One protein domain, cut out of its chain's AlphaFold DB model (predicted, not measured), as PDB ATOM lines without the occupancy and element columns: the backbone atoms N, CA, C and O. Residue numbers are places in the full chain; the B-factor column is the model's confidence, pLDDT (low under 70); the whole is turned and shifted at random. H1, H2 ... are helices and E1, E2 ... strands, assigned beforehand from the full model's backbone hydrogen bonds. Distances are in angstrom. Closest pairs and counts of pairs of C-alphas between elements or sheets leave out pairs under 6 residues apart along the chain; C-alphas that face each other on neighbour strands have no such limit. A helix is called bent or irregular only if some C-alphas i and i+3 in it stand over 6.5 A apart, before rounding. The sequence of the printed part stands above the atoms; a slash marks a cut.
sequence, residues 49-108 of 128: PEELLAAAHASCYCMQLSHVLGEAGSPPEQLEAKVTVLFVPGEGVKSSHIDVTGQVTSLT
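This is residues 49 to 108 of the 128 residues of the protein "OsmC family peroxiredoxin" of Pseudonocardiales bacterium (UniProt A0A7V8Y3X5). The printed part is a slender rod in which a long hairpin of two strands, E1 and E2, has one long helix, H1, packed lengthwise over one of its faces, while the other face is bare. H1 runs along the rod, and E1 then folds back beside it; the hairpin's turn, residues 89 to 91, is at one end of the rod, and the link from H1 to E1 is at the other. The 60 printed residues include one named helix and two named strands, in the order H1, E1, E2, and the two-stranded sheet E1 - E2 is antiparallel. The class is mixed, helices and strands, with 23 residues in the helix and 23 in the strands. The whole is loose, with a radius of gyration of the C-alphas of 14.2 A, and the C-alphas span 47 by 15 by 13 A.

H1 holds residues 49 to 71 and measures 33.4 A from first to last C-alpha, starting with C-alpha 49 at (141.832, 150.794, 155.489). E1, residues 78 to 88, is 32.9 A long and ends with C-alpha 88 at (150.625, 157.642, 149.665). E2, residues 92 to 103, is 34.8 A long and ends with C-alpha 103 at (123.407, 145.716, 132.331).

H1 and E1 have 21 pairs of C-alphas within 8 A, the closest being those of Ala 54 and Val 83, 5.1 A apart. H1 and E2 have 3 such pairs, the closest being the C-alphas of Ala 58 and Ile 98, 7.4 A apart. The pairs of C-alphas within 10 A between H1 and the sheet, 57 with E1 and 24 with E2, are made by residues 49 to 66 of H1. E1 and E2 form a hairpin of antiparallel neighbours, with 165 degrees between their N-to-C directions. The C-alphas of Ala 81 and Val 100 face each other at 4.3 A. Across the pair, N 82 and O 99 are within hydrogen-bond range at 2.8 A, as are N 94 and O 86 at 2.8 A. In H1, which is not bent, every O i to N i+4 pair is within hydrogen-bond range.

The two C-alphas farthest apart are those of Gly 90 and Ser 106, at 47.2 A. The C-alphas of Pro 49 and Thr 108, the first and last printed residues, are 39.4 A apart. The printed part has no cut. The link from E1 to E2 is tight, with 3 residues between them, and the link from H1 to E1 is short, with 6. The mean pLDDT of the printed part is 94.3; residues 106 to 108 are under 70.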
ATOM      1  N   PRO A  49     142.837 149.737 155.379       93.31
ATOM      2  CA  PRO A  49     141.832 150.794 155.489       93.31
ATOM      3  C   PRO A  49     141.331 151.281 154.120       93.31
ATOM      4  O   PRO A  49     140.149 151.557 153.946       93.31
ATOM      5  N   GLU A  50     142.219 151.334 153.126       95.00
ATOM      6  CA  GLU A  50     141.903 151.736 151.756       95.00
ATOM      7  C   GLU A  50     140.962 150.759 151.039       95.00
ATOM      8  O   GLU A  50     140.102 151.190 150.274       95.00
ATOM      9  N   GLU A  51     141.087 149.456 151.292       92.81
ATOM     10  CA  GLU A  51     140.174 148.445 150.752       92.81
ATOM     11  C   GLU A  51     138.781 148.546 151.385       92.81
ATOM     12  O   GLU A  51     137.778 148.472 150.675       92.81
ATOM     13  N   LEU A  52     138.701 148.813 152.693       94.19
ATOM     14  CA  LEU A  52     137.425 149.046 153.378       94.19
ATOM     15  C   LEU A  52     136.729 150.315 152.861       94.19
ATOM     16  O   LEU A  52     135.522 150.308 152.612       94.19
ATOM     17  N   LEU A  53     137.491 151.390 152.633       95.81
ATOM     18  CA  LEU A  53     136.988 152.611 151.997       95.81
ATOM     19  C   LEU A  53     136.509 152.347 150.565       95.81
ATOM     20  O   LEU A  53     135.445 152.830 150.177       95.81
ATOM     21  N   ALA A  54     137.257 151.559 149.788       97.06
ATOM     22  CA  ALA A  54     136.857 151.168 148.441       97.06
ATOM     23  C   ALA A  54     135.537 150.380 148.446       97.06
ATOM     24  O   ALA A  54     134.656 150.676 147.642       97.06
ATOM     25  N   ALA A  55     135.364 149.435 149.375       96.00
ATOM     26  CA  ALA A  55     134.139 148.648 149.513       96.00
ATOM     27  C   ALA A  55     132.920 149.518 149.877       96.00
ATOM     28  O   ALA A  55     131.849 149.398 149.269       96.00
ATOM     29  N   ALA A  56     133.087 150.447 150.824       96.56
ATOM     30  CA  ALA A  56     132.037 151.396 151.189       96.56
ATOM     31  C   ALA A  56     131.653 152.295 150.000       96.56
ATOM     32  O   ALA A  56     130.471 152.483 149.713       96.56
ATOM     33  N   HIS A  57     132.641 152.802 149.259       98.19
ATOM     34  CA  HIS A  57     132.389 153.682 148.122       98.19
ATOM     35  C   HIS A  57     131.732 152.944 146.946       98.19
ATOM     36  O   HIS A  57     130.756 153.439 146.384       98.19
ATOM     37  N   ALA A  58     132.205 151.737 146.618       98.50
ATOM     38  CA  ALA A  58     131.635 150.894 145.568       98.50
ATOM     39  C   ALA A  58     130.153 150.593 145.829       98.50
ATOM     40  O   ALA A  58     129.308 150.776 144.953       98.50
ATOM     41  N   SER A  59     129.830 150.174 147.058       97.94
ATOM     42  CA  SER A  59     128.456 149.834 147.436       97.94
ATOM     43  C   SER A  59     127.528 151.050 147.388       97.94
ATOM     44  O   SER A  59     126.447 150.969 146.805       97.94
ATOM     45  N   CYS A  60     127.964 152.196 147.925       97.81
ATOM     46  CA  CYS A  60     127.210 153.447 147.862       97.81
ATOM     47  C   CYS A  60     126.931 153.879 146.414       97.81
ATOM     48  O   CYS A  60     125.787 154.184 146.073       97.81
ATOM     49  N   TYR A  61     127.949 153.832 145.549       98.38
ATOM     50  CA  TYR A  61     127.813 154.219 144.148       98.38
ATOM     51  C   TYR A  61     126.823 153.322 143.395       98.38
ATOM     52  O   TYR A  61     125.932 153.833 142.718       98.38
ATOM     53  N   CYS A  62     126.910 151.995 143.554       98.44
ATOM     54  CA  CYS A  62     125.954 151.067 142.943       98.44
ATOM     55  C   CYS A  62     124.512 151.331 143.399       98.44
ATOM     56  O   CYS A  62     123.602 151.335 142.569       98.44
ATOM     57  N   MET A  63     124.288 151.581 144.696       98.38
ATOM     58  CA  MET A  63     122.949 151.885 145.217       98.38
ATOM     59  C   MET A  63     122.385 153.175 144.616       98.38
ATOM     60  O   MET A  63     121.254 153.182 144.130       98.38
ATOM     61  N   GLN A  64     123.177 154.250 144.598       98.12
ATOM     62  CA  GLN A  64     122.737 155.531 144.052       98.12
ATOM     63  C   GLN A  64     122.501 155.462 142.538       98.12
ATOM     64  O   GLN A  64     121.504 155.994 142.053       98.12
ATOM     65  N   LEU A  65     123.382 154.793 141.788       97.25
ATOM     66  CA  LEU A  65     123.219 154.632 140.342       97.25
ATOM     67  C   LEU A  65     121.971 153.805 140.014       97.25
ATOM     68  O   LEU A  65     121.215 154.178 139.120       97.25
ATOM     69  N   SER A  66     121.717 152.729 140.764       97.56
ATOM     70  CA  SER A  66     120.488 151.938 140.633       97.56
ATOM     71  C   SER A  66     119.238 152.782 140.885       97.56
ATOM     72  O   SER A  66     118.294 152.729 140.097       97.56
ATOM     73  N   HIS A  67     119.257 153.625 141.924       97.25
ATOM     74  CA  HIS A  67     118.154 154.536 142.224       97.25
ATOM     75  C   HIS A  67     117.872 155.501 141.064       97.25
ATOM     76  O   HIS A  67     116.745 155.541 140.580       97.25
ATOM     77  N   VAL A  68     118.897 156.199 140.557       96.06
ATOM     78  CA  VAL A  68     118.748 157.166 139.451       96.06
ATOM     79  C   VAL A  68     118.240 156.493 138.173       96.06
ATOM     80  O   VAL A  68     117.352 157.011 137.500       96.06
ATOM     81  N   LEU A  69     118.781 155.321 137.833       93.69
ATOM     82  CA  LEU A  69     118.334 154.544 136.675       93.69
ATOM     83  C   LEU A  69     116.878 154.072 136.827       93.69
ATOM     84  O   LEU A  69     116.117 154.096 135.858       93.69
ATOM     85  N   GLY A  70     116.474 153.692 138.040       94.19
ATOM     86  CA  GLY A  70     115.094 153.348 138.373       94.19
ATOM     87  C   GLY A  70     114.132 154.532 138.234       94.19
ATOM     88  O   GLY A  70     113.079 154.381 137.616       94.19
ATOM     89  N   GLU A  71     114.507 155.715 138.727       95.31
ATOM     90  CA  GLU A  71     113.726 156.950 138.542       95.31
ATOM     91  C   GLU A  71     113.579 157.328 137.060       95.31
ATOM     92  O   GLU A  71     112.537 157.832 136.645       95.31
ATOM     93  N   ALA A  72     114.584 157.013 136.240       92.88
ATOM     94  CA  ALA A  72     114.545 157.182 134.789       92.88
ATOM     95  C   ALA A  72     113.770 156.070 134.042       92.88
ATOM     96  O   ALA A  72     113.794 156.020 132.811       92.88
ATOM     97  N   GLY A  73     113.103 155.152 134.755       92.94
ATOM     98  CA  GLY A  73     112.322 154.059 134.164       92.94
ATOM     99  C   GLY A  73     113.163 152.953 133.520       92.94
ATOM    100  O   GLY A  73     112.639 152.149 132.752       92.94
ATOM    101  N   SER A  74     114.465 152.909 133.810       94.75
ATOM    102  CA  SER A  74     115.418 151.932 133.270       94.75
ATOM    103  C   SER A  74     116.231 151.277 134.394       94.75
ATOM    104  O   SER A  74     117.456 151.393 134.388       94.75
ATOM    105  N   PRO A  75     115.596 150.617 135.384       94.75
ATOM    106  CA  PRO A  75     116.324 149.992 136.485       94.75
ATOM    107  C   PRO A  75     117.341 148.966 135.951       94.75
ATOM    108  O   PRO A  75     117.027 148.226 135.013       94.75
ATOM    109  N   PRO A  76     118.561 148.914 136.510       95.62
ATOM    110  CA  PRO A  76     119.579 147.985 136.042       95.62
ATOM    111  C   PRO A  76     119.251 146.549 136.459       95.62
ATOM    112  O   PRO A  76     118.787 146.308 137.572       95.62
ATOM    113  N   GLU A  77     119.572 145.585 135.596       96.31
ATOM    114  CA  GLU A  77     119.588 144.160 135.950       96.31
ATOM    115  C   GLU A  77     120.817 143.834 136.811       96.31
ATOM    116  O   GLU A  77     120.756 143.030 137.739       96.31
ATOM    117  N   GLN A  78     121.944 144.487 136.514       96.75
ATOM    118  CA  GLN A  78     123.200 144.316 137.233       96.75
ATOM    119  C   GLN A  78     124.032 145.596 137.173       96.75
ATOM    120  O   GLN A  78     124.121 146.231 136.123       96.75
ATOM    121  N   LEU A  79     124.689 145.931 138.283       97.50
ATOM    122  CA  LEU A  79     125.770 146.910 138.347       97.50
ATOM    123  C   LEU A  79     126.967 146.274 139.053       97.50
ATOM    124  O   LEU A  79     126.811 145.661 140.109       97.50
ATOM    125  N   GLU A  80     128.154 146.463 138.498       98.12
ATOM    126  CA  GLU A  80     129.419 146.096 139.118       98.12
ATOM    127  C   GLU A  80     130.304 147.341 139.165       98.12
ATOM    128  O   GLU A  80     130.632 147.918 138.130       98.12
ATOM    129  N   ALA A  81     130.676 147.773 140.370       98.06
ATOM    130  CA  ALA A  81     131.605 148.875 140.574       98.06
ATOM    131  C   ALA A  81     132.873 148.360 141.251       98.06
ATOM    132  O   ALA A  81     132.835 147.811 142.354       98.06
ATOM    133  N   LYS A  82     134.012 148.595 140.607       98.38
ATOM    134  CA  LYS A  82     135.336 148.394 141.179       98.38
ATOM    135  C   LYS A  82     135.911 149.745 141.568       98.38
ATOM    136  O   LYS A  82     136.104 150.610 140.719       98.38
ATOM    137  N   VAL A  83     136.239 149.905 142.846       98.38
ATOM    138  CA  VAL A  83     136.860 151.129 143.356       98.38
ATOM    139  C   VAL A  83     138.318 150.877 143.709       98.38
ATOM    140  O   VAL A  83     138.654 149.908 144.387       98.38
ATOM    141  N   THR A  84     139.192 151.769 143.255       97.75
ATOM    142  CA  THR A  84     140.617 151.777 143.585       97.75
ATOM    143  C   THR A  84     140.935 153.035 144.380       97.75
ATOM    144  O   THR A  84     140.822 154.145 143.866       97.75
ATOM    145  N   VAL A  85     141.339 152.864 145.639       97.06
ATOM    146  CA  VAL A  85     141.774 153.962 146.512       97.06
ATOM    147  C   VAL A  85     143.300 154.047 146.496       97.06
ATOM    148  O   VAL A  85     143.982 153.052 146.749       97.06
ATOM    149  N   LEU A  86     143.837 155.231 146.194       95.25
ATOM    150  CA  LEU A  86     145.272 155.503 146.243       95.25
ATOM    151  C   LEU A  86     145.645 156.081 147.607       95.25
ATOM    152  O   LEU A  86     145.162 157.147 147.989       95.25
ATOM    153  N   PHE A  87     146.570 155.416 148.289       95.25
ATOM    154  CA  PHE A  87     147.214 155.911 149.499       95.25
ATOM    155  C   PHE A  87     148.704 156.134 149.255       95.25
ATOM    156  O   PHE A  87     149.379 155.287 148.669       95.25
ATOM    157  N   VAL A  88     149.210 157.272 149.728       94.88
ATOM    158  CA  VAL A  88     150.625 157.642 149.665       94.88
ATOM    159  C   VAL A  88     151.145 157.813 151.097       94.88
ATOM    160  O   VAL A  88     150.651 158.683 151.823       94.88
ATOM    161  N   PRO A  89     152.127 157.004 151.544       92.12
ATOM    162  CA  PRO A  89     152.722 157.148 152.868       92.12
ATOM    163  C   PRO A  89     153.229 158.575 153.119       92.12
ATOM    164  O   PRO A  89     153.931 159.139 152.288       92.12
ATOM    165  N   GLY A  90     152.867 159.158 154.264       94.00
ATOM    166  CA  GLY A  90     153.216 160.540 154.624       94.00
ATOM    167  C   GLY A  90     152.270 161.613 154.072       94.00
ATOM    168  O   GLY A  90     152.234 162.706 154.625       94.00
ATOM    169  N   GLU A  91     151.457 161.305 153.057       96.12
ATOM    170  CA  GLU A  91     150.471 162.246 152.501       96.12
ATOM    171  C   GLU A  91     149.013 161.845 152.764       96.12
ATOM    172  O   GLU A  91     148.142 162.710 152.822       96.12
ATOM    173  N   GLY A  92     148.729 160.548 152.916       94.88
ATOM    174  CA  GLY A  92     147.378 160.033 153.140       94.88
ATOM    175  C   GLY A  92     146.689 159.511 151.874       94.88
ATOM    176  O   GLY A  92     147.335 159.158 150.886       94.88
ATOM    177  N   VAL A  93     145.357 159.415 151.924       96.69
ATOM    178  CA  VAL A  93     144.524 159.018 150.775       96.69
ATOM    179  C   VAL A  93     144.463 160.174 149.778       96.69
ATOM    180  O   VAL A  93     144.120 161.293 150.150       96.69
ATOM    181  N   LYS A  94     144.806 159.910 148.514       97.81
ATOM    182  CA  LYS A  94     144.913 160.935 147.462       97.81
ATOM    183  C   LYS A  94     143.775 160.896 146.458       97.81
ATOM    184  O   LYS A  94     143.386 161.945 145.965       97.81
ATOM    185  N   SER A  95     143.261 159.710 146.145       97.00
ATOM    186  CA  SER A  95     142.187 159.560 145.167       97.00
ATOM    187  C   SER A  95     141.367 158.294 145.394       97.00
ATOM    188  O   SER A  95     141.811 157.342 146.040       97.00
ATOM    189  N   SER A  96     140.157 158.300 144.839       97.38
ATOM    190  CA  SER A  96     139.267 157.149 144.739       97.38
ATOM    191  C   SER A  96     138.734 157.091 143.309       97.38
ATOM    192  O   SER A  96     137.986 157.969 142.885       97.38
ATOM    193  N   HIS A  97     139.189 156.102 142.542       98.25
ATOM    194  CA  HIS A  97     138.802 155.893 141.147       98.25
ATOM    195  C   HIS A  97     137.762 154.781 141.062       98.25
ATOM    196  O   HIS A  97     137.961 153.731 141.669       98.25
ATOM    197  N   ILE A  98     136.687 154.997 140.307       98.12
ATOM    198  CA  ILE A  98     135.602 154.026 140.128       98.12
ATOM    199  C   ILE A  98     135.562 153.596 138.664       98.12
ATOM    200  O   ILE A  98     135.400 154.430 137.777       98.12
ATOM    201  N   ASP A  99     135.654 152.291 138.430       98.19
ATOM    202  CA  ASP A  99     135.297 151.659 137.164       98.19
ATOM    203  C   ASP A  99     133.960 150.943 137.361       98.19
ATOM    204  O   ASP A  99     133.838 150.100 138.250       98.19
ATOM    205  N   VAL A 100     132.950 151.282 136.560       97.31
ATOM    206  CA  VAL A 100     131.605 150.706 136.676       97.31
ATOM    207  C   VAL A 100     131.150 150.103 135.354       97.31
ATOM    208  O   VAL A 100     131.296 150.707 134.291       97.31
ATOM    209  N   THR A 101     130.570 148.911 135.430       96.69
ATOM    210  CA  THR A 101     129.869 148.240 134.336       96.69
ATOM    211  C   THR A 101     128.434 147.955 134.764       96.69
ATOM    212  O   THR A 101     128.141 147.760 135.944       96.69
ATOM    213  N   GLY A 102     127.507 147.974 133.809       94.69
ATOM    214  CA  GLY A 102     126.094 147.771 134.099       94.69
ATOM    215  C   GLY A 102     125.345 147.136 132.940       94.69
ATOM    216  O   GLY A 102     125.659 147.397 131.778       94.69
ATOM    217  N   GLN A 103     124.351 146.316 133.270       94.25
ATOM    218  CA  GLN A 103     123.407 145.716 132.331       94.25
ATOM    219  C   GLN A 103     122.033 146.347 132.553       94.25
ATOM    220  O   GLN A 103     121.517 146.336 133.672       94.25
ATOM    221  N   VAL A 104     121.456 146.928 131.498       89.88
ATOM    222  CA  VAL A 104     120.157 147.611 131.549       89.88
ATOM    223  C   VAL A 104     119.395 147.325 130.257       89.88
ATOM    224  O   VAL A 104     119.872 147.648 129.169       89.88
ATOM    225  N   THR A 105     118.211 146.732 130.372       80.62
ATOM    226  CA  THR A 105     117.449 146.162 129.245       80.62
ATOM    227  C   THR A 105     116.927 147.216 128.263       80.62
ATOM    228  O   THR A 105     116.819 146.950 127.069       80.62
ATOM    229  N   SER A 106     116.621 148.424 128.746       67.06
ATOM    230  CA  SER A 106     115.849 149.427 127.989       67.06
ATOM    231  C   SER A 106     116.603 150.726 127.702       67.06
ATOM    232  O   SER A 106     115.990 151.724 127.315       67.06
ATOM    233  N   LEU A 107     117.933 150.751 127.855       62.25
ATOM    234  CA  LEU A 107     118.701 151.951 127.527       62.25
ATOM    235  C   LEU A 107     118.722 152.168 126.014       62.25
ATOM    236  O   LEU A 107     119.499 151.564 125.274       62.25
ATOM    237  N   THR A 108     117.903 153.106 125.546       59.97
ATOM    238  CA  THR A 108     118.105 153.681 124.219       59.97
ATOM    239  C   THR A 108     119.419 154.452 124.263       59.97
ATOM    240  O   THR A 108     119.549 155.419 125.015       59.97
TER     241      THR A 108